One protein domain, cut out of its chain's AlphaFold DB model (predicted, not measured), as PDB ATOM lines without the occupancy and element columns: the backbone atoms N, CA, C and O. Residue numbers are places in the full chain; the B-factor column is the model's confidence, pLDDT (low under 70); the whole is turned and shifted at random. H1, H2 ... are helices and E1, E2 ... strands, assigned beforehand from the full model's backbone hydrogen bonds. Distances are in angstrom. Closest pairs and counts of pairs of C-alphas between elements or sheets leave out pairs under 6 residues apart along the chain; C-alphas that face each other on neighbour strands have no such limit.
ATOM      1  N   ARG A  27     -48.997  -9.537  38.935       76.75
ATOM      2  CA  ARG A  27     -47.660  -9.030  39.237       76.75
ATOM      3  C   ARG A  27     -47.269  -9.521  40.620       76.75
ATOM      4  O   ARG A  27     -47.930  -9.179  41.598       76.75
ATOM      5  N   THR A  28     -46.171 -10.257  40.686       81.62
ATOM      6  CA  THR A  28     -45.577 -10.713  41.941       81.62
ATOM      7  C   THR A  28     -44.267  -9.965  42.134       81.62
ATOM      8  O   THR A  28     -43.448  -9.898  41.219       81.62
ATOM      9  N   THR A  29     -44.115  -9.321  43.289       82.44
ATOM     10  CA  THR A  29     -42.887  -8.602  43.640       82.44
ATOM     11  C   THR A  29     -42.187  -9.375  44.742       82.44
ATOM     12  O   THR A  29     -42.826  -9.749  45.720       82.44
ATOM     13  N   ILE A  30     -40.906  -9.642  44.537       80.69
ATOM     14  CA  ILE A  30     -40.008 -10.296  45.477       80.69
ATOM     15  C   ILE A  30     -39.103  -9.175  45.990       80.69
ATOM     16  O   ILE A  30     -38.145  -8.809  45.310       80.69
ATOM     17  N   ASP A  31     -39.520  -8.562  47.100       76.25
ATOM     18  CA  ASP A  31     -38.942  -7.337  47.675       76.25
ATOM     19  C   ASP A  31     -37.552  -7.555  48.317       76.25
ATOM     20  O   ASP A  31     -37.025  -8.670  48.352       76.25
ATOM     21  N   ASP A  32     -36.975  -6.460  48.817       61.97
ATOM     22  CA  ASP A  32     -35.699  -6.342  49.534       61.97
ATOM     23  C   ASP A  32     -35.758  -6.942  50.954       61.97
ATOM     24  O   ASP A  32     -35.664  -6.237  51.949       61.97
ATOM     25  N   ASP A  33     -35.999  -8.253  51.039       65.75
ATOM     26  CA  ASP A  33     -35.788  -9.125  52.217       65.75
ATOM     27  C   ASP A  33     -36.012 -10.594  51.801       65.75
ATOM     28  O   ASP A  33     -36.726 -11.374  52.438       65.75
ATOM     29  N   HIS A  34     -35.523 -10.955  50.614       80.38
ATOM     30  CA  HIS A  34     -35.717 -12.288  50.053       80.38
ATOM     31  C   HIS A  34     -34.505 -13.183  50.313       80.38
ATOM     32  O   HIS A  34     -33.445 -12.719  50.713       80.38
ATOM     33  N   ALA A  35     -34.614 -14.478  50.025       82.75
ATOM     34  CA  ALA A  35     -33.582 -15.446  50.390       82.75
ATOM     35  C   ALA A  35     -32.183 -15.190  49.770       82.75
ATOM     36  O   ALA A  35     -31.194 -15.543  50.408       82.75
ATOM     37  N   LEU A  36     -32.068 -14.511  48.615       83.31
ATOM     38  CA  LEU A  36     -30.771 -14.039  48.082       83.31
ATOM     39  C   LEU A  36     -30.218 -12.786  48.792       83.31
ATOM     40  O   LEU A  36     -29.064 -12.439  48.615       83.31
ATOM     41  N   ASP A  37     -30.993 -12.082  49.608       84.12
ATOM     42  CA  ASP A  37     -30.541 -10.865  50.294       84.12
ATOM     43  C   ASP A  37     -30.109 -11.163  51.736       84.12
ATOM     44  O   ASP A  37     -30.455 -10.478  52.693       84.12
ATOM     45  N   THR A  38     -29.388 -12.271  51.907       83.88
ATOM     46  CA  THR A  38     -28.876 -12.697  53.211       83.88
ATOM     47  C   THR A  38     -27.354 -12.676  53.204       83.88
ATOM     48  O   THR A  38     -26.726 -13.041  52.209       83.88
ATOM     49  N   GLU A  39     -26.742 -12.323  54.340       77.94
ATOM     50  CA  GLU A  39     -25.276 -12.322  54.485       77.94
ATOM     51  C   GLU A  39     -24.657 -13.676  54.103       77.94
ATOM     52  O   GLU A  39     -23.567 -13.726  53.542       77.94
ATOM     53  N   ALA A  40     -25.360 -14.781  54.378       78.00
ATOM     54  CA  ALA A  40     -24.903 -16.123  54.037       78.00
ATOM     55  C   ALA A  40     -24.823 -16.342  52.518       78.00
ATOM     56  O   ALA A  40     -23.822 -16.872  52.043       78.00
ATOM     57  N   GLN A  41     -25.838 -15.912  51.762       85.06
ATOM     58  CA  GLN A  41     -25.851 -16.065  50.304       85.06
ATOM     59  C   GLN A  41     -24.872 -15.114  49.620       85.06
ATOM     60  O   GLN A  41     -24.176 -15.509  48.689       85.06
ATOM     61  N   GLN A  42     -24.750 -13.882  50.114       80.00
ATOM     62  CA  GLN A  42     -23.737 -12.947  49.623       80.00
ATOM     63  C   GLN A  42     -22.318 -13.478  49.902       80.00
ATOM     64  O   GLN A  42     -21.445 -13.418  49.038       80.00
ATOM     65  N   ALA A  43     -22.080 -14.061  51.083       69.00
ATOM     66  CA  ALA A  43     -20.793 -14.665  51.423       69.00
ATOM     67  C   ALA A  43     -20.485 -15.930  50.608       69.00
ATOM     68  O   ALA A  43     -19.314 -16.150  50.292       69.00
ATOM     69  N   ALA A  44     -21.498 -16.744  50.289       70.19
ATOM     70  CA  ALA A  44     -21.360 -17.908  49.414       70.19
ATOM     71  C   ALA A  44     -20.949 -17.472  48.006       70.19
ATOM     72  O   ALA A  44     -19.927 -17.932  47.509       70.19
ATOM     73  N   PHE A  45     -21.625 -16.474  47.437       79.19
ATOM     74  CA  PHE A  45     -21.270 -15.939  46.125       79.19
ATOM     75  C   PHE A  45     -19.838 -15.401  46.066       79.19
ATOM     76  O   PHE A  45     -19.097 -15.702  45.138       79.19
ATOM     77  N   VAL A  46     -19.398 -14.659  47.088       71.62
ATOM     78  CA  VAL A  46     -18.020 -14.139  47.143       71.62
ATOM     79  C   VAL A  46     -16.970 -15.257  47.233       71.62
ATOM     80  O   VAL A  46     -15.847 -15.075  46.760       71.62
ATOM     81  N   GLN A  47     -17.293 -16.384  47.869       65.81
ATOM     82  CA  GLN A  47     -16.352 -17.489  48.086       65.81
ATOM     83  C   GLN A  47     -16.354 -18.517  46.955       65.81
ATOM     84  O   GLN A  47     -15.293 -19.033  46.606       65.81
ATOM     85  N   GLU A  48     -17.531 -18.824  46.426       78.88
ATOM     86  CA  GLU A  48     -17.786 -19.960  45.540       78.88
ATOM     87  C   GLU A  48     -18.210 -19.513  44.137       78.88
ATOM     88  O   GLU A  48     -18.271 -20.340  43.240       78.88
ATOM     89  N   GLY A  49     -18.488 -18.222  43.925       77.88
ATOM     90  CA  GLY A  49     -18.971 -17.701  42.645       77.88
ATOM     91  C   GLY A  49     -20.442 -18.007  42.369       77.88
ATOM     92  O   GLY A  49     -20.943 -17.649  41.309       77.88
ATOM     93  N   VAL A  50     -21.154 -18.630  43.314       87.38
ATOM     94  CA  VAL A  50     -22.554 -19.038  43.165       87.38
ATOM     95  C   VAL A  50     -23.360 -18.766  44.436       87.38
ATOM     96  O   VAL A  50     -22.867 -18.908  45.555       87.38
ATOM     97  N   ALA A  51     -24.612 -18.351  44.267       90.56
ATOM     98  CA  ALA A  51     -25.606 -18.267  45.330       90.56
ATOM     99  C   ALA A  51     -26.963 -18.731  44.820       90.56
ATOM    100  O   ALA A  51     -27.407 -18.313  43.750       90.56
ATOM    101  N   THR A  52     -27.644 -19.538  45.628       92.75
ATOM    102  CA  THR A  52     -28.933 -20.136  45.280       92.75
ATOM    103  C   THR A  52     -29.938 -19.910  46.395       92.75
ATOM    104  O   THR A  52     -29.628 -20.052  47.579       92.75
ATOM    105  N   ALA A  53     -31.167 -19.586  46.017       91.75
ATOM    106  CA  ALA A  53     -32.264 -19.354  46.931       91.75
ATOM    107  C   ALA A  53     -33.566 -19.952  46.404       91.75
ATOM    108  O   ALA A  53     -33.989 -19.656  45.289       91.75
ATOM    109  N   ASP A  54     -34.244 -20.710  47.258       90.62
ATOM    110  CA  ASP A  54     -35.597 -21.186  46.996       90.62
ATOM    111  C   ASP A  54     -36.626 -20.182  47.520       90.62
ATOM    112  O   ASP A  54     -36.541 -19.685  48.650       90.62
ATOM    113  N   LEU A  55     -37.641 -19.912  46.711       87.50
ATOM    114  CA  LEU A  55     -38.810 -19.127  47.069       87.50
ATOM    115  C   LEU A  55     -40.035 -20.037  47.066       87.50
ATOM    116  O   LEU A  55     -40.225 -20.866  46.185       87.50
ATOM    117  N   THR A  56     -40.873 -19.892  48.091       84.38
ATOM    118  CA  THR A  56     -42.074 -20.731  48.264       84.38
ATOM    119  C   THR A  56     -43.336 -20.082  47.686       84.38
ATOM    120  O   THR A  56     -44.367 -20.735  47.555       84.38
ATOM    121  N   ALA A  57     -43.294 -18.776  47.417       82.19
ATOM    122  CA  ALA A  57     -44.413 -18.005  46.885       82.19
ATOM    123  C   ALA A  57     -43.873 -16.765  46.141       82.19
ATOM    124  O   ALA A  57     -43.681 -15.718  46.766       82.19
ATOM    125  N   PRO A  58     -43.618 -16.853  44.827       86.75
ATOM    126  CA  PRO A  58     -43.939 -17.981  43.944       86.75
ATOM    127  C   PRO A  58     -42.986 -19.173  44.141       86.75
ATOM    128  O   PRO A  58     -41.885 -18.975  44.648       86.75
ATOM    129  N   ASP A  59     -43.417 -20.382  43.767       91.75
ATOM    130  CA  ASP A  59     -42.565 -21.585  43.733       91.75
ATOM    131  C   ASP A  59     -41.513 -21.444  42.626       91.75
ATOM    132  O   ASP A  59     -41.790 -21.632  41.433       91.75
ATOM    133  N   MET A  60     -40.320 -21.015  43.031       91.81
ATOM    134  CA  MET A  60     -39.203 -20.786  42.130       91.81
ATOM    135  C   MET A  60     -37.860 -20.942  42.836       91.81
ATOM    136  O   MET A  60     -37.731 -20.624  44.017       91.81
ATOM    137  N   GLN A  61     -36.843 -21.344  42.084       94.25
ATOM    138  CA  GLN A  61     -35.452 -21.271  42.505       94.25
ATOM    139  C   GLN A  61     -34.748 -20.146  41.748       94.25
ATOM    140  O   GLN A  61     -34.947 -19.950  40.548       94.25
ATOM    141  N   LEU A  62     -33.943 -19.380  42.473       93.75
ATOM    142  CA  LEU A  62     -33.101 -18.319  41.947       93.75
ATOM    143  C   LEU A  62     -31.646 -18.715  42.140       93.75
ATOM    144  O   LEU A  62     -31.242 -18.961  43.274       93.75
ATOM    145  N   THR A  63     -30.858 -18.686  41.073       95.44
ATOM    146  CA  THR A  63     -29.410 -18.892  41.145       95.44
ATOM    147  C   THR A  63     -28.696 -17.735  40.469       95.44
ATOM    148  O   THR A  63     -29.033 -17.339  39.353       95.44
ATOM    149  N   VAL A  64     -27.703 -17.182  41.153       91.69
ATOM    150  CA  VAL A  64     -26.763 -16.219  40.590       91.69
ATOM    151  C   VAL A  64     -25.388 -16.860  40.568       91.69
ATOM    152  O   VAL A  64     -24.936 -17.331  41.608       91.69
ATOM    153  N   ALA A  65     -24.734 -16.871  39.409       89.56
ATOM    154  CA  ALA A  65     -23.436 -17.514  39.232       89.56
ATOM    155  C   ALA A  65     -22.484 -16.681  38.364       89.56
ATOM    156  O   ALA A  65     -22.924 -15.983  37.449       89.56
ATOM    157  N   THR A  66     -21.182 -16.778  38.626       79.75
ATOM    158  CA  THR A  66     -20.118 -16.196  37.788       79.75
ATOM    159  C   THR A  66     -19.759 -17.083  36.594       79.75
ATOM    160  O   THR A  66     -19.160 -16.608  35.635       79.75
ATOM    161  N   GLU A  67     -20.122 -18.367  36.636       77.69
ATOM    162  CA  GLU A  67     -19.881 -19.344  35.569       77.69
ATOM    163  C   GLU A  67     -21.210 -19.925  35.071       77.69
ATOM    164  O   GLU A  67     -22.122 -20.179  35.861       77.69
ATOM    165  N   HIS A  68     -21.349 -20.125  33.756       83.19
ATOM    166  CA  HIS A  68     -22.588 -20.668  33.186       83.19
ATOM    167  C   HIS A  68     -22.889 -22.097  33.656       83.19
ATOM    168  O   HIS A  68     -24.059 -22.412  33.864       83.19
ATOM    169  N   ASP A  69     -21.859 -22.925  33.853       83.50
ATOM    170  CA  ASP A  69     -21.999 -24.312  34.320       83.50
ATOM    171  C   ASP A  69     -22.540 -24.389  35.762       83.50
ATOM    172  O   ASP A  69     -23.259 -25.328  36.109       83.50
ATOM    173  N   ASP A  70     -22.261 -23.374  36.584       85.56
ATOM    174  CA  ASP A  70     -22.716 -23.287  37.977       85.56
ATOM    175  C   ASP A  70     -24.097 -22.630  38.120       85.56
ATOM    176  O   ASP A  70     -24.714 -22.683  39.184       85.56
ATOM    177  N   ALA A  71     -24.621 -22.018  37.053       84.12
ATOM    178  CA  ALA A  71     -25.913 -21.340  37.088       84.12
ATOM    179  C   ALA A  71     -27.095 -22.310  37.274       84.12
ATOM    180  O   ALA A  71     -28.181 -21.866  37.635       84.12
ATOM    181  N   GLY A  72     -26.914 -23.612  37.015       80.06
ATOM    182  CA  GLY A  72     -27.935 -24.658  37.189       80.06
ATOM    183  C   GLY A  72     -28.983 -24.729  36.071       80.06
ATOM    184  O   GLY A  72     -29.546 -25.789  35.813       80.06
ATOM    185  N   CYS A  73     -29.183 -23.635  35.338       79.25
ATOM    186  CA  CYS A  73     -29.911 -23.634  34.079       79.25
ATOM    187  C   CYS A  73     -29.061 -24.351  33.016       79.25
ATOM    188  O   CYS A  73     -27.912 -23.966  32.833       79.25
ATOM    189  N   ASP A  74     -29.599 -25.332  32.285       79.25
ATOM    190  CA  ASP A  74     -28.927 -25.944  31.124       79.25
ATOM    191  C   ASP A  74     -28.683 -24.879  30.029       79.25
ATOM    192  O   ASP A  74     -29.491 -24.676  29.118       79.25
ATOM    193  N   ILE A  75     -27.595 -24.118  30.155       79.81
ATOM    194  CA  ILE A  75     -27.247 -23.030  29.251       79.81
ATOM    195  C   ILE A  75     -26.376 -23.601  28.127       79.81
ATOM    196  O   ILE A  75     -25.178 -23.823  28.283       79.81
ATOM    197  N   ASP A  76     -26.986 -23.812  26.962       72.00
ATOM    198  CA  ASP A  76     -26.311 -24.409  25.811       72.00
ATOM    199  C   ASP A  76     -25.394 -23.432  25.046       72.00
ATOM    200  O   ASP A  76     -25.762 -22.313  24.673       72.00
ATOM    201  N   GLY A  77     -24.220 -23.934  24.651       66.50
ATOM    202  CA  GLY A  77     -23.318 -23.294  23.692       66.50
ATOM    203  C   GLY A  77     -22.098 -22.613  24.317       66.50
ATOM    204  O   GLY A  77     -21.905 -22.595  25.522       66.50
ATOM    205  N   PHE A  78     -21.218 -22.059  23.474       62.06
ATOM    206  CA  PHE A  78     -19.993 -21.417  23.963       62.06
ATOM    207  C   PHE A  78     -20.298 -20.039  24.548       62.06
ATOM    208  O   PHE A  78     -20.757 -19.139  23.829       62.06
ATOM    209  N   HIS A  79     -20.035 -19.861  25.837       68.19
ATOM    210  CA  HIS A  79     -20.234 -18.613  26.559       68.19
ATOM    211  C   HIS A  79     -18.953 -18.202  27.279       68.19
ATOM    212  O   HIS A  79     -18.141 -19.031  27.659       68.19
ATOM    213  N   SER A  80     -18.726 -16.893  27.377       61.03
ATOM    214  CA  SER A  80     -17.532 -16.360  28.031       61.03
ATOM    215  C   SER A  80     -17.884 -15.979  29.460       61.03
ATOM    216  O   SER A  80     -18.500 -14.936  29.667       61.03
ATOM    217  N   ASP A  81     -17.469 -16.794  30.422       65.44
ATOM    218  CA  ASP A  81     -17.709 -16.542  31.853       65.44
ATOM    219  C   ASP A  81     -16.866 -15.380  32.382       65.44
ATOM    220  O   ASP A  81     -17.304 -14.602  33.214       65.44
ATOM    221  N   LEU A  82     -15.706 -15.132  31.766       56.19
ATOM    222  CA  LEU A  82     -14.804 -14.023  32.109       56.19
ATOM    223  C   LEU A  82     -15.453 -12.627  32.102       56.19
ATOM    224  O   LEU A  82     -14.873 -11.682  32.632       56.19
ATOM    225  N   ARG A  83     -16.591 -12.453  31.423       59.94
ATOM    226  CA  ARG A  83     -17.243 -11.146  31.231       59.94
ATOM    227  C   ARG A  83     -18.719 -11.140  31.597       59.94
ATOM    228  O   ARG A  83     -19.366 -10.100  31.429       59.94
ATOM    229  N   ASN A  84     -19.269 -12.286  31.980       69.50
ATOM    230  CA  ASN A  84     -20.695 -12.415  32.205       69.50
ATOM    231  C   ASN A  84     -20.951 -13.133  33.517       69.50
ATOM    232  O   ASN A  84     -20.481 -14.247  33.696       69.50
ATOM    233  N   ASP A  85     -21.776 -12.513  34.345       85.25
ATOM    234  CA  ASP A  85     -22.496 -13.211  35.394       85.25
ATOM    235  C   ASP A  85     -23.806 -13.751  34.805       85.25
ATOM    236  O   ASP A  85     -24.260 -13.343  33.722       85.25
ATOM    237  N   TYR A  86     -24.444 -14.659  35.524       90.12
ATOM    238  CA  TYR A  86     -25.652 -15.339  35.093       90.12
ATOM    239  C   TYR A  86     -26.704 -15.256  36.186       90.12
ATOM    240  O   TYR A  86     -26.430 -15.523  37.353       90.12
ATOM    241  N   LEU A  87     -27.922 -14.897  35.791       93.62
ATOM    242  CA  LEU A  87     -29.113 -15.065  36.613       93.62
ATOM    243  C   LEU A  87     -29.930 -16.195  36.007       93.62
ATOM    244  O   LEU A  87     -30.432 -16.054  34.890       93.62
ATOM    245  N   CYS A  88     -30.057 -17.277  36.757       95.19
ATOM    246  CA  CYS A  88     -30.895 -18.419  36.462       95.19
ATOM    247  C   CYS A  88     -32.150 -18.392  37.338       95.19
ATOM    248  O   CYS A  88     -32.098 -18.083  38.532       95.19
ATOM    249  N   VAL A  89     -33.284 -18.696  36.721       94.62
ATOM    250  CA  VAL A  89     -34.591 -18.771  37.359       94.62
ATOM    251  C   VAL A  89     -35.274 -20.053  36.921       94.62
ATOM    252  O   VAL A  89     -35.612 -20.208  35.749       94.62
ATOM    253  N   GLU A  90     -35.540 -20.937  37.872       95.06
ATOM    254  CA  GLU A  90     -36.393 -22.105  37.669       95.06
ATOM    255  C   GLU A  90     -37.771 -21.803  38.246       95.06
ATOM    256  O   GLU A  90     -37.910 -21.560  39.442       95.06
ATOM    257  N   TYR A  91     -38.796 -21.772  37.399       93.62
ATOM    258  CA  TYR A  91     -40.172 -21.475  37.785       93.62
ATOM    259  C   TYR A  91     -41.028 -22.737  37.694       93.62
ATOM    260  O   TYR A  91     -41.080 -23.368  36.640       93.62
ATOM    261  N   ASN A  92     -41.724 -23.091  38.777       93.38
ATOM    262  CA  ASN A  92     -42.421 -24.378  38.895       93.38
ATOM    263  C   ASN A  92     -43.956 -24.272  38.873       93.38
ATOM    264  O   ASN A  92     -44.646 -25.290  38.954       93.38
ATOM    265  N   GLU A  93     -44.525 -23.068  38.767       88.56
ATOM    266  CA  GLU A  93     -45.981 -22.881  38.784       88.56
ATOM    267  C   GLU A  93     -46.590 -22.819  37.372       88.56
ATOM    268  O   GLU A  93     -46.056 -22.195  36.462       88.56
ATOM    269  N   GLU A  94     -47.794 -23.370  37.196       89.19
ATOM    270  CA  GLU A  94     -48.585 -23.253  35.954       89.19
ATOM    271  C   GLU A  94     -49.417 -21.952  35.906       89.19
ATOM    272  O   GLU A  94     -50.578 -21.944  35.492       89.19
ATOM    273  N   VAL A  95     -48.863 -20.848  36.415       86.81
ATOM    274  CA  VAL A  95     -49.568 -19.563  36.535       86.81
ATOM    275  C   VAL A  95     -48.789 -18.461  35.833       86.81
ATOM    276  O   VAL A  95     -47.635 -18.215  36.170       86.81
ATOM    277  N   ASP A  96     -49.448 -17.730  34.934       88.69
ATOM    278  CA  ASP A  96     -48.859 -16.557  34.289       88.69
ATOM    279  C   ASP A  96     -48.576 -15.442  35.308       88.69
ATOM    280  O   ASP A  96     -49.482 -14.941  36.003       88.69
ATOM    281  N   ARG A  97     -47.321 -14.994  35.365       87.94
ATOM    282  CA  ARG A  97     -46.882 -13.923  36.266       87.94
ATOM    283  C   ARG A  97     -45.944 -12.952  35.576       87.94
ATOM    284  O   ARG A  97     -45.091 -13.323  34.781       87.94
ATOM    285  N   THR A  98     -46.040 -11.693  35.988       91.00
ATOM    286  CA  THR A  98     -44.924 -10.757  35.843       91.00
ATOM    287  C   THR A  98     -44.150 -10.769  37.152       91.00
ATOM    288  O   THR A  98     -44.687 -10.345  38.182       91.00
ATOM    289  N   ILE A  99     -42.908 -11.237  37.121       90.81
ATOM    290  CA  ILE A  99     -42.026 -11.274  38.284       90.81
ATOM    291  C   ILE A  99     -41.187 -10.003  38.312       90.81
ATOM    292  O   ILE A  99     -40.611  -9.590  37.305       90.81
ATOM    293  N   ARG A 100     -41.128  -9.370  39.483       92.00
ATOM    294  CA  ARG A 100     -40.184  -8.300  39.796       92.00
ATOM    295  C   ARG A 100     -39.296  -8.758  40.942       92.00
ATOM    296  O   ARG A 100     -39.800  -8.969  42.037       92.00
ATOM    297  N   LEU A 101     -38.003  -8.857  40.678       89.31
ATOM    298  CA  LEU A 101     -36.977  -9.346  41.591       89.31
ATOM    299  C   LEU A 101     -35.958  -8.237  41.872       89.31
ATOM    300  O   LEU A 101     -35.573  -7.526  40.944       89.31
ATOM    301  N   TYR A 102     -35.528  -8.069  43.122       89.56
ATOM    302  CA  TYR A 102     -34.538  -7.061  43.514       89.56
ATOM    303  C   TYR A 102     -33.213  -7.716  43.895       89.56
ATOM    304  O   TYR A 102     -33.030  -8.139  45.022       89.56
ATOM    305  N   ILE A 103     -32.253  -7.758  42.975       88.25
ATOM    306  CA  ILE A 103     -30.968  -8.414  43.226       88.25
ATOM    307  C   ILE A 103     -29.966  -7.444  43.872       88.25
ATOM    308  O   ILE A 103     -29.741  -6.374  43.296       88.25
ATOM    309  N   PRO A 104     -29.353  -7.792  45.019       85.00
ATOM    310  CA  PRO A 104     -28.324  -6.975  45.666       85.00
ATOM    311  C   PRO A 104     -27.111  -6.672  44.767       85.00
ATOM    312  O   PRO A 104     -26.734  -7.479  43.914       85.00
ATOM    313  N   ALA A 105     -26.475  -5.512  44.958       81.75
ATOM    314  CA  ALA A 105     -25.282  -5.100  44.204       81.75
ATOM    315  C   ALA A 105     -24.027  -5.923  44.535       81.75
ATOM    316  O   ALA A 105     -23.029  -5.835  43.821       81.75
ATOM    317  N   GLU A 106     -24.069  -6.703  45.612       80.06
ATOM    318  CA  GLU A 106     -23.033  -7.652  46.012       80.06
ATOM    319  C   GLU A 106     -22.831  -8.752  44.965       80.06
ATOM    320  O   GLU A 106     -21.731  -9.288  44.854       80.06
ATOM    321  N   TYR A 107     -23.866  -9.049  44.176       80.06
ATOM    322  CA  TYR A 107     -23.813 -10.036  43.102       80.06
ATOM    323  C   TYR A 107     -23.234  -9.475  41.806       80.06
ATOM    324  O   TYR A 107     -22.369 -10.081  41.187       80.06
ATOM    325  N   TRP A 108     -23.701  -8.298  41.397       78.25
ATOM    326  CA  TRP A 108     -23.188  -7.586  40.232       78.25
ATOM    327  C   TRP A 108     -23.481  -6.097  40.355       78.25
ATOM    328  O   TRP A 108     -24.402  -5.661  41.050       78.25
ATOM    329  N   THR A 109     -22.744  -5.271  39.613       71.69
ATOM    330  CA  THR A 109     -22.957  -3.824  39.682       71.69
ATOM    331  C   THR A 109     -24.277  -3.416  38.977       71.69
ATOM    332  O   THR A 109     -24.531  -3.816  37.836       71.69
ATOM    333  N   PRO A 110     -25.160  -2.615  39.597       73.81
ATOM    334  CA  PRO A 110     -26.451  -2.296  38.987       73.81
ATOM    335  C   PRO A 110     -26.358  -1.547  37.648       73.81
ATOM    336  O   PRO A 110     -25.644  -0.547  37.526       73.81
ATOM    337  N   TYR A 111     -27.142  -1.982  36.654       67.44
ATOM    338  CA  TYR A 111     -27.182  -1.388  35.311       67.44
ATOM    339  C   TYR A 111     -28.573  -1.342  34.694       67.44
ATOM    340  O   TYR A 111     -29.494  -2.037  35.121       67.44
ATOM    341  N   VAL A 112     -28.715  -0.479  33.683       76.56
ATOM    342  CA  VAL A 112     -29.942  -0.344  32.893       76.56
ATOM    343  C   VAL A 112     -29.813  -1.172  31.625       76.56
ATOM    344  O   VAL A 112     -28.903  -0.940  30.827       76.56
ATOM    345  N   ARG A 113     -30.755  -2.084  31.393       76.38
ATOM    346  CA  ARG A 113     -30.906  -2.755  30.102       76.38
ATOM    347  C   ARG A 113     -32.331  -3.240  29.905       76.38
ATOM    348  O   ARG A 113     -32.866  -3.968  30.730       76.38
ATOM    349  N   GLU A 114     -32.928  -2.867  28.787       79.62
ATOM    350  CA  GLU A 114     -34.257  -3.336  28.402       79.62
ATOM    351  C   GLU A 114     -34.139  -4.516  27.432       79.62
ATOM    352  O   GLU A 114     -33.183  -4.594  26.656       79.62
ATOM    353  N   THR A 115     -35.122  -5.416  27.476       83.50
ATOM    354  CA  THR A 115     -35.294  -6.510  26.505       83.50
ATOM    355  C   THR A 115     -34.045  -7.386  26.353       83.50
ATOM    356  O   THR A 115     -33.575  -7.666  25.249       83.50
ATOM    357  N   VAL A 116     -33.467  -7.805  27.479       83.31
ATOM    358  CA  VAL A 116     -32.357  -8.759  27.503       83.31
ATOM    359  C   VAL A 116     -32.888 -10.123  27.100       83.31
ATOM    360  O   VAL A 116     -33.699 -10.715  27.812       83.31
ATOM    361  N   SER A 117     -32.427 -10.603  25.948       85.12
ATOM    362  CA  SER A 117     -32.757 -11.942  25.478       85.12
ATOM    363  C   SER A 117     -32.177 -12.996  26.424       85.12
ATOM    364  O   SER A 117     -31.027 -12.850  26.855       85.12
ATOM    365  N   PRO A 118     -32.949 -14.043  26.740       89.56
ATOM    366  CA  PRO A 118     -32.454 -15.145  27.539       89.56
ATOM    367  C   PRO A 118     -31.411 -15.960  26.767       89.56
ATOM    368  O   PRO A 118     -31.373 -15.961  25.535       89.56
ATOM    369  N   VAL A 119     -30.564 -16.658  27.513       85.19
ATOM    370  CA  VAL A 119     -29.646 -17.686  27.006       85.19
ATOM    371  C   VAL A 119     -30.168 -19.100  27.243       85.19
ATOM    372  O   VAL A 119     -29.763 -20.004  26.527       85.19
ATOM    373  N   ALA A 120     -31.125 -19.256  28.160       88.88
ATOM    374  CA  ALA A 120     -31.988 -20.427  28.288       88.88
ATOM    375  C   ALA A 120     -33.437 -19.954  28.496       88.88
ATOM    376  O   ALA A 120     -33.658 -18.988  29.227       88.88
ATOM    377  N   GLY A 121     -34.403 -20.601  27.839       89.00
ATOM    378  CA  GLY A 121     -35.813 -20.184  27.823       89.00
ATOM    379  C   GLY A 121     -36.144 -19.146  26.738       89.00
ATOM    380  O   GLY A 121     -35.322 -18.844  25.872       89.00
ATOM    381  N   ASP A 122     -37.367 -18.612  26.757       88.50
ATOM    382  CA  ASP A 122     -37.904 -17.722  25.711       88.50
ATOM    383  C   ASP A 122     -38.334 -16.330  26.216       88.50
ATOM    384  O   ASP A 122     -38.650 -15.440  25.419       88.50
ATOM    385  N   GLN A 123     -38.271 -16.100  27.528       90.06
ATOM    386  CA  GLN A 123     -38.716 -14.859  28.158       90.06
ATOM    387  C   GLN A 123     -37.591 -13.834  28.286       90.06
ATOM    388  O   GLN A 123     -36.502 -14.102  28.794       90.06
ATOM    389  N   SER A 124     -37.857 -12.612  27.827       90.38
ATOM    390  CA  SER A 124     -36.915 -11.498  27.975       90.38
ATOM    391  C   SER A 124     -37.033 -10.845  29.351       90.38
ATOM    392  O   SER A 124     -38.121 -10.771  29.922       90.38
ATOM    393  N   ALA A 125     -35.924 -10.297  29.843       91.50
ATOM    394  CA  ALA A 125     -35.884  -9.550  31.097       91.50
ATOM    395  C   ALA A 125     -35.500  -8.079  30.887       91.50
ATOM    396  O   ALA A 125     -34.846  -7.700  29.914       91.50
ATOM    397  N   SER A 126     -35.894  -7.236  31.833       87.00
ATOM    398  CA  SER A 126     -35.453  -5.847  31.951       87.00
ATOM    399  C   SER A 126     -34.730  -5.645  33.277       87.00
ATOM    400  O   SER A 126     -35.157  -6.168  34.301       87.00
ATOM    401  N   PHE A 127     -33.639  -4.891  33.239       88.50
ATOM    402  CA  PHE A 127     -32.747  -4.611  34.356       88.50
ATOM    403  C   PHE A 127     -32.740  -3.104  34.582       88.50
ATOM    404  O   PHE A 127     -32.490  -2.332  33.652       88.50
ATOM    405  N   GLU A 128     -33.038  -2.675  35.802       84.25
ATOM    406  CA  GLU A 128     -33.047  -1.265  36.177       84.25
ATOM    407  C   GLU A 128     -32.377  -1.081  37.547       84.25
ATOM    408  O   GLU A 128     -32.778  -1.726  38.517       84.25
ATOM    409  N   PRO A 129     -31.384  -0.187  37.677       81.31
ATOM    410  CA  PRO A 129     -30.718   0.061  38.941       81.31
ATOM    411  C   PRO A 129     -31.613   0.896  39.860       81.31
ATOM    412  O   PRO A 129     -32.157   1.931  39.465       81.31
ATOM    413  N   ILE A 130     -31.698   0.499  41.125       78.44
ATOM    414  CA  ILE A 130     -32.384   1.245  42.179       78.44
ATOM    415  C   ILE A 130     -31.331   2.045  42.950       78.44
ATOM    416  O   ILE A 130     -30.624   1.524  43.813       78.44
ATOM    417  N   ARG A 131     -31.196   3.328  42.581       58.72
ATOM    418  CA  ARG A 131     -30.070   4.212  42.959       58.72
ATOM    419  C   ARG A 131     -29.836   4.346  44.470       58.72
ATOM    420  O   ARG A 131     -28.682   4.472  44.893       58.72
ATOM    421  N   ASP A 132     -30.902   4.290  45.259       61.75
ATOM    422  CA  ASP A 132     -30.845   4.592  46.692       61.75
ATOM    423  C   ASP A 132     -30.545   3.361  47.559       61.75
ATOM    424  O   ASP A 132     -29.929   3.511  48.610       61.75
ATOM    425  N   ASN A 133     -30.866   2.151  47.081       59.53
ATOM    426  CA  ASN A 133     -30.743   0.924  47.877       59.53
ATOM    427  C   ASN A 133     -29.634  -0.022  47.387       59.53
ATOM    428  O   ASN A 133     -29.302  -0.960  48.090       59.53
ATOM    429  N   GLY A 134     -29.028   0.215  46.215       73.75
ATOM    430  CA  GLY A 134     -27.956  -0.660  45.721       73.75
ATOM    431  C   GLY A 134     -28.465  -2.006  45.204       73.75
ATOM    432  O   GLY A 134     -27.781  -3.002  45.350       73.75
ATOM    433  N   TYR A 135     -29.641  -2.029  44.577       81.62
ATOM    434  CA  TYR A 135     -30.197  -3.237  43.960       81.62
ATOM    435  C   TYR A 135     -30.342  -3.059  42.451       81.62
ATOM    436  O   TYR A 135     -30.501  -1.943  41.942       81.62
ATOM    437  N   THR A 136     -30.375  -4.178  41.740       86.62
ATOM    438  CA  THR A 136     -30.855  -4.280  40.366       86.62
ATOM    439  C   THR A 136     -32.259  -4.859  40.376       86.62
ATOM    440  O   THR A 136     -32.465  -6.013  40.738       86.62
ATOM    441  N   LYS A 137     -33.240  -4.072  39.941       88.00
ATOM    442  CA  LYS A 137     -34.594  -4.559  39.700       88.00
ATOM    443  C   LYS A 137     -34.615  -5.313  38.374       88.00
ATOM    444  O   LYS A 137     -34.463  -4.697  37.320       88.00
ATOM    445  N   VAL A 138     -34.844  -6.616  38.436       91.19
ATOM    446  CA  VAL A 138     -35.045  -7.495  37.286       91.19
ATOM    447  C   VAL A 138     -36.544  -7.722  37.110       91.19
ATOM    448  O   VAL A 138     -37.238  -8.082  38.057       91.19
ATOM    449  N   THR A 139     -37.088  -7.448  35.928       92.25
ATOM    450  CA  THR A 139     -38.503  -7.697  35.613       92.25
ATOM    451  C   THR A 139     -38.622  -8.560  34.369       92.25
ATOM    452  O   THR A 139     -38.091  -8.186  33.322       92.25
ATOM    453  N   PHE A 140     -39.335  -9.677  34.485       93.00
ATOM    454  CA  PHE A 140     -39.584 -10.641  33.413       93.00
ATOM    455  C   PHE A 140     -40.996 -11.227  33.542       93.00
ATOM    456  O   PHE A 140     -41.630 -11.143  34.597       93.00
ATOM    457  N   GLU A 141     -41.506 -11.777  32.448       92.19
ATOM    458  CA  GLU A 141     -42.781 -12.494  32.418       92.19
ATOM    459  C   GLU A 141     -42.504 -13.994  32.364       92.19
ATOM    460  O   GLU A 141     -41.530 -14.416  31.755       92.19
ATOM    461  N   VAL A 142     -43.342 -14.785  33.026       90.12
ATOM    462  CA  VAL A 142     -43.355 -16.248  32.941       90.12
ATOM    463  C   VAL A 142     -44.776 -16.681  32.624       90.12
ATOM    464  O   VAL A 142     -45.726 -16.199  33.245       90.12
ATOM    465  N   THR A 143     -44.924 -17.546  31.627       87.25
ATOM    466  CA  THR A 143     -46.225 -18.043  31.145       87.25
ATOM    467  C   THR A 143     -46.368 -19.555  31.289       87.25
ATOM    468  O   THR A 143     -47.446 -20.099  31.087       87.25
ATOM    469  N   GLU A 144     -45.285 -20.253  31.619       89.88
ATOM    470  CA  GLU A 144     -45.276 -21.694  31.848       89.88
ATOM    471  C   GLU A 144     -44.136 -22.070  32.804       89.88
ATOM    472  O   GLU A 144     -43.200 -21.282  32.965       89.88
ATOM    473  N   PRO A 145     -44.202 -23.240  33.462       92.81
ATOM    474  CA  PRO A 145     -43.071 -23.766  34.209       92.81
ATOM    475  C   PRO A 145     -41.864 -23.953  33.291       92.81
ATOM    476  O   PRO A 145     -41.996 -24.464  32.176       92.81
ATOM    477  N   GLY A 146     -40.682 -23.579  33.765       93.06
ATOM    478  CA  GLY A 146     -39.480 -23.657  32.956       93.06
ATOM    479  C   GLY A 146     -38.275 -22.975  33.573       93.06
ATOM    480  O   GLY A 146     -38.326 -22.402  34.661       93.06
ATOM    481  N   THR A 147     -37.184 -23.051  32.826       94.00
ATOM    482  CA  THR A 147     -35.867 -22.571  33.218       94.00
ATOM    483  C   THR A 147     -35.494 -21.389  32.334       94.00
ATOM    484  O   THR A 147     -35.479 -21.493  31.105       94.00
ATOM    485  N   TYR A 148     -35.199 -20.259  32.966       93.62
ATOM    486  CA  TYR A 148     -34.897 -18.997  32.306       93.62
ATOM    487  C   TYR A 148     -33.544 -18.483  32.780       93.62
ATOM    488  O   TYR A 148     -33.345 -18.274  33.973       93.62
ATOM    489  N   ALA A 149     -32.619 -18.253  31.853       93.25
ATOM    490  CA  ALA A 149     -31.298 -17.727  32.174       93.25
ATOM    491  C   ALA A 149     -31.011 -16.454  31.392       93.25
ATOM    492  O   ALA A 149     -31.233 -16.402  30.181       93.25
ATOM    493  N   TRP A 150     -30.429 -15.453  32.046       92.06
ATOM    494  CA  TRP A 150     -29.964 -14.228  31.398       92.06
ATOM    495  C   TRP A 150     -28.492 -13.980  31.691       92.06
ATOM    496  O   TRP A 150     -28.029 -14.154  32.816       92.06
ATOM    497  N   LYS A 151     -27.775 -13.505  30.669       86.69
ATOM    498  CA  LYS A 151     -26.402 -13.018  30.812       86.69
ATOM    499  C   LYS A 151     -26.375 -11.576  31.277       86.69
ATOM    500  O   LYS A 151     -26.963 -10.690  30.645       86.69
ATOM    501  N   ILE A 152     -25.594 -11.348  32.314       82.62
ATOM    502  CA  ILE A 152     -25.321 -10.054  32.909       82.62
ATOM    503  C   ILE A 152     -23.894  -9.681  32.545       82.62
ATOM    504  O   ILE A 152     -22.935 -10.260  33.028       82.62
ATOM    505  N   ASN A 153     -23.742  -8.721  31.639       68.00
ATOM    506  CA  ASN A 153     -22.415  -8.310  31.208       68.00
ATOM    507  C   ASN A 153     -21.774  -7.396  32.267       68.00
ATOM    508  O   ASN A 153     -22.235  -6.267  32.473       68.00
ATOM    509  N   ALA A 154     -20.686  -7.865  32.880       56.06
ATOM    510  CA  ALA A 154     -19.959  -7.165  33.937       56.06
ATOM    511  C   ALA A 154     -19.325  -5.835  33.466       56.06
ATOM    512  O   ALA A 154     -19.069  -4.939  34.266       56.06
ATOM    513  N   GLU A 155     -19.116  -5.633  32.160       49.31
ATOM    514  CA  GLU A 155     -18.606  -4.365  31.611       49.31
ATOM    515  C   GLU A 155     -19.729  -3.324  31.436       49.31
ATOM    516  O   GLU A 155     -19.544  -2.140  31.728       49.31
ATOM    517  N   ALA A 156     -20.928  -3.751  31.016       45.75
ATOM    518  CA  ALA A 156     -22.123  -2.895  30.940       45.75
ATOM    519  C   ALA A 156     -22.586  -2.428  32.333       45.75
ATOM    520  O   ALA A 156     -23.142  -1.340  32.486       45.75
ATOM    521  N   SER A 157     -22.279  -3.247  33.335       39.16
ATOM    522  CA  SER A 157     -22.445  -3.035  34.769       39.16
ATOM    523  C   SER A 157     -21.606  -1.855  35.313       39.16
ATOM    524  O   SER A 157     -22.052  -1.106  36.180       39.16
ATOM    525  N   ILE A 158     -20.444  -1.567  34.710       39.22
ATOM    526  CA  ILE A 158     -19.530  -0.473  35.104       39.22
ATOM    527  C   ILE A 158     -19.947   0.895  34.518       39.22
ATOM    528  O   ILE A 158     -19.559   1.948  35.033       39.22
ATOM    529  N   ALA A 159     -20.757   0.917  33.454       36.12
ATOM    530  CA  ALA A 159     -21.122   2.148  32.743       36.12
ATOM    531  C   ALA A 159     -22.118   3.051  33.510       36.12
ATOM    532  O   ALA A 159     -22.268   4.229  33.177       36.12
TER     533      ALA A 159
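Overview. This is residues 27 to 159 of the 297 residues of an uncharacterized protein of Natronomonas sp. CBA1123 (UniProt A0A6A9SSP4). Two sheets lie partly face to face as a sandwich: a strongly twisted one of E1, E5, E8, E7 and E6, and a flatter one of E2, E3, E4 and E9. The short helix H1 sits beside E2, and the short helix H2 follows E9 directly, with Ala 159 after it as the last printed residue. The 133 printed residues hold two named helices and nine named strands, in the order E1 H1 E2 E3 E4 E5 E6 E7 E8 E9 H2; the class is mostly strand. The first sheet, ordered E1 E5 E8 E7 E6, is mixed; the second, ordered E2 E3 E4 E9, is antiparallel. The whole is compact, with a radius of gyration of the C-alphas of 13.4 A and spans of 35 by 35 by 27 A.

Arrangement. E1, residues 27 to 30, is an edge strand, parallel to E5, residues 97 to 104, with N 28 and O 98 2.9 A apart. H1, residues 39 to 48, is on one face of the sheet of E2, residues 50 to 56, E3, residues 59 to 65, E4, residues 84 to 91, and E9, residues 146 to 153: two layers, a helix on one face of a sheet. Its height over the sheet is 4.7 A, and it lies over none of the strands, but only just, with 2 of its C-alphas on E2; the closest C-alphas of H1 and E2 are those of Phe 45 and Ala 51, 5.0 A apart. E2, E3 and E4 form a meander, each strand the antiparallel neighbour of the one before, with N 53 and O 62 2.8 A apart and N 63 and O 88 2.9 A apart. E4 is antiparallel to E9, with N 89 and O 148 2.8 A apart. E5, E6, residues 113 to 116, E7, residues 125 to 130, and E8, residues 135 to 142, form a Greek key: E6, E7 and E8 are a meander and E5 is the antiparallel neighbour of E8. In it N 99 and O 140 are 2.8 A apart, N 127 and O 113 2.8 A, and N 128 and O 137 2.9 A. Between the sheets, the closest C-alphas of E6 and E9 are those of Val 116 and Trp 150, 7.1 A apart. H2, residues 154 to 158, only grazes the second sheet. Every O i to N i+4 pair of H1 is within hydrogen-bond range; in H2 it is 0 of 1, with 1 of 2 O i to N i+3 pairs.

Along the chain. E1 begins at C-alpha 27, (-47.660, -9.030, 39.237). H1 is 13.9 A long, E4 22.2 A, E5 21.9 A, E8 21.5 A and E9 23.0 A. H2 ends at C-alpha 158, (-19.530, -0.473, 35.104).

Size, cuts and confidence. The C-alphas of Glu 94 and Ala 159, 37.5 A apart, are the two farthest apart. The printed part has no cut; its long link, E3 to E4, is residues 66 to 83. The mean pLDDT of the printed part is 81.0; 23 residues are under 70, among them 77 to 84 and 153 to 159.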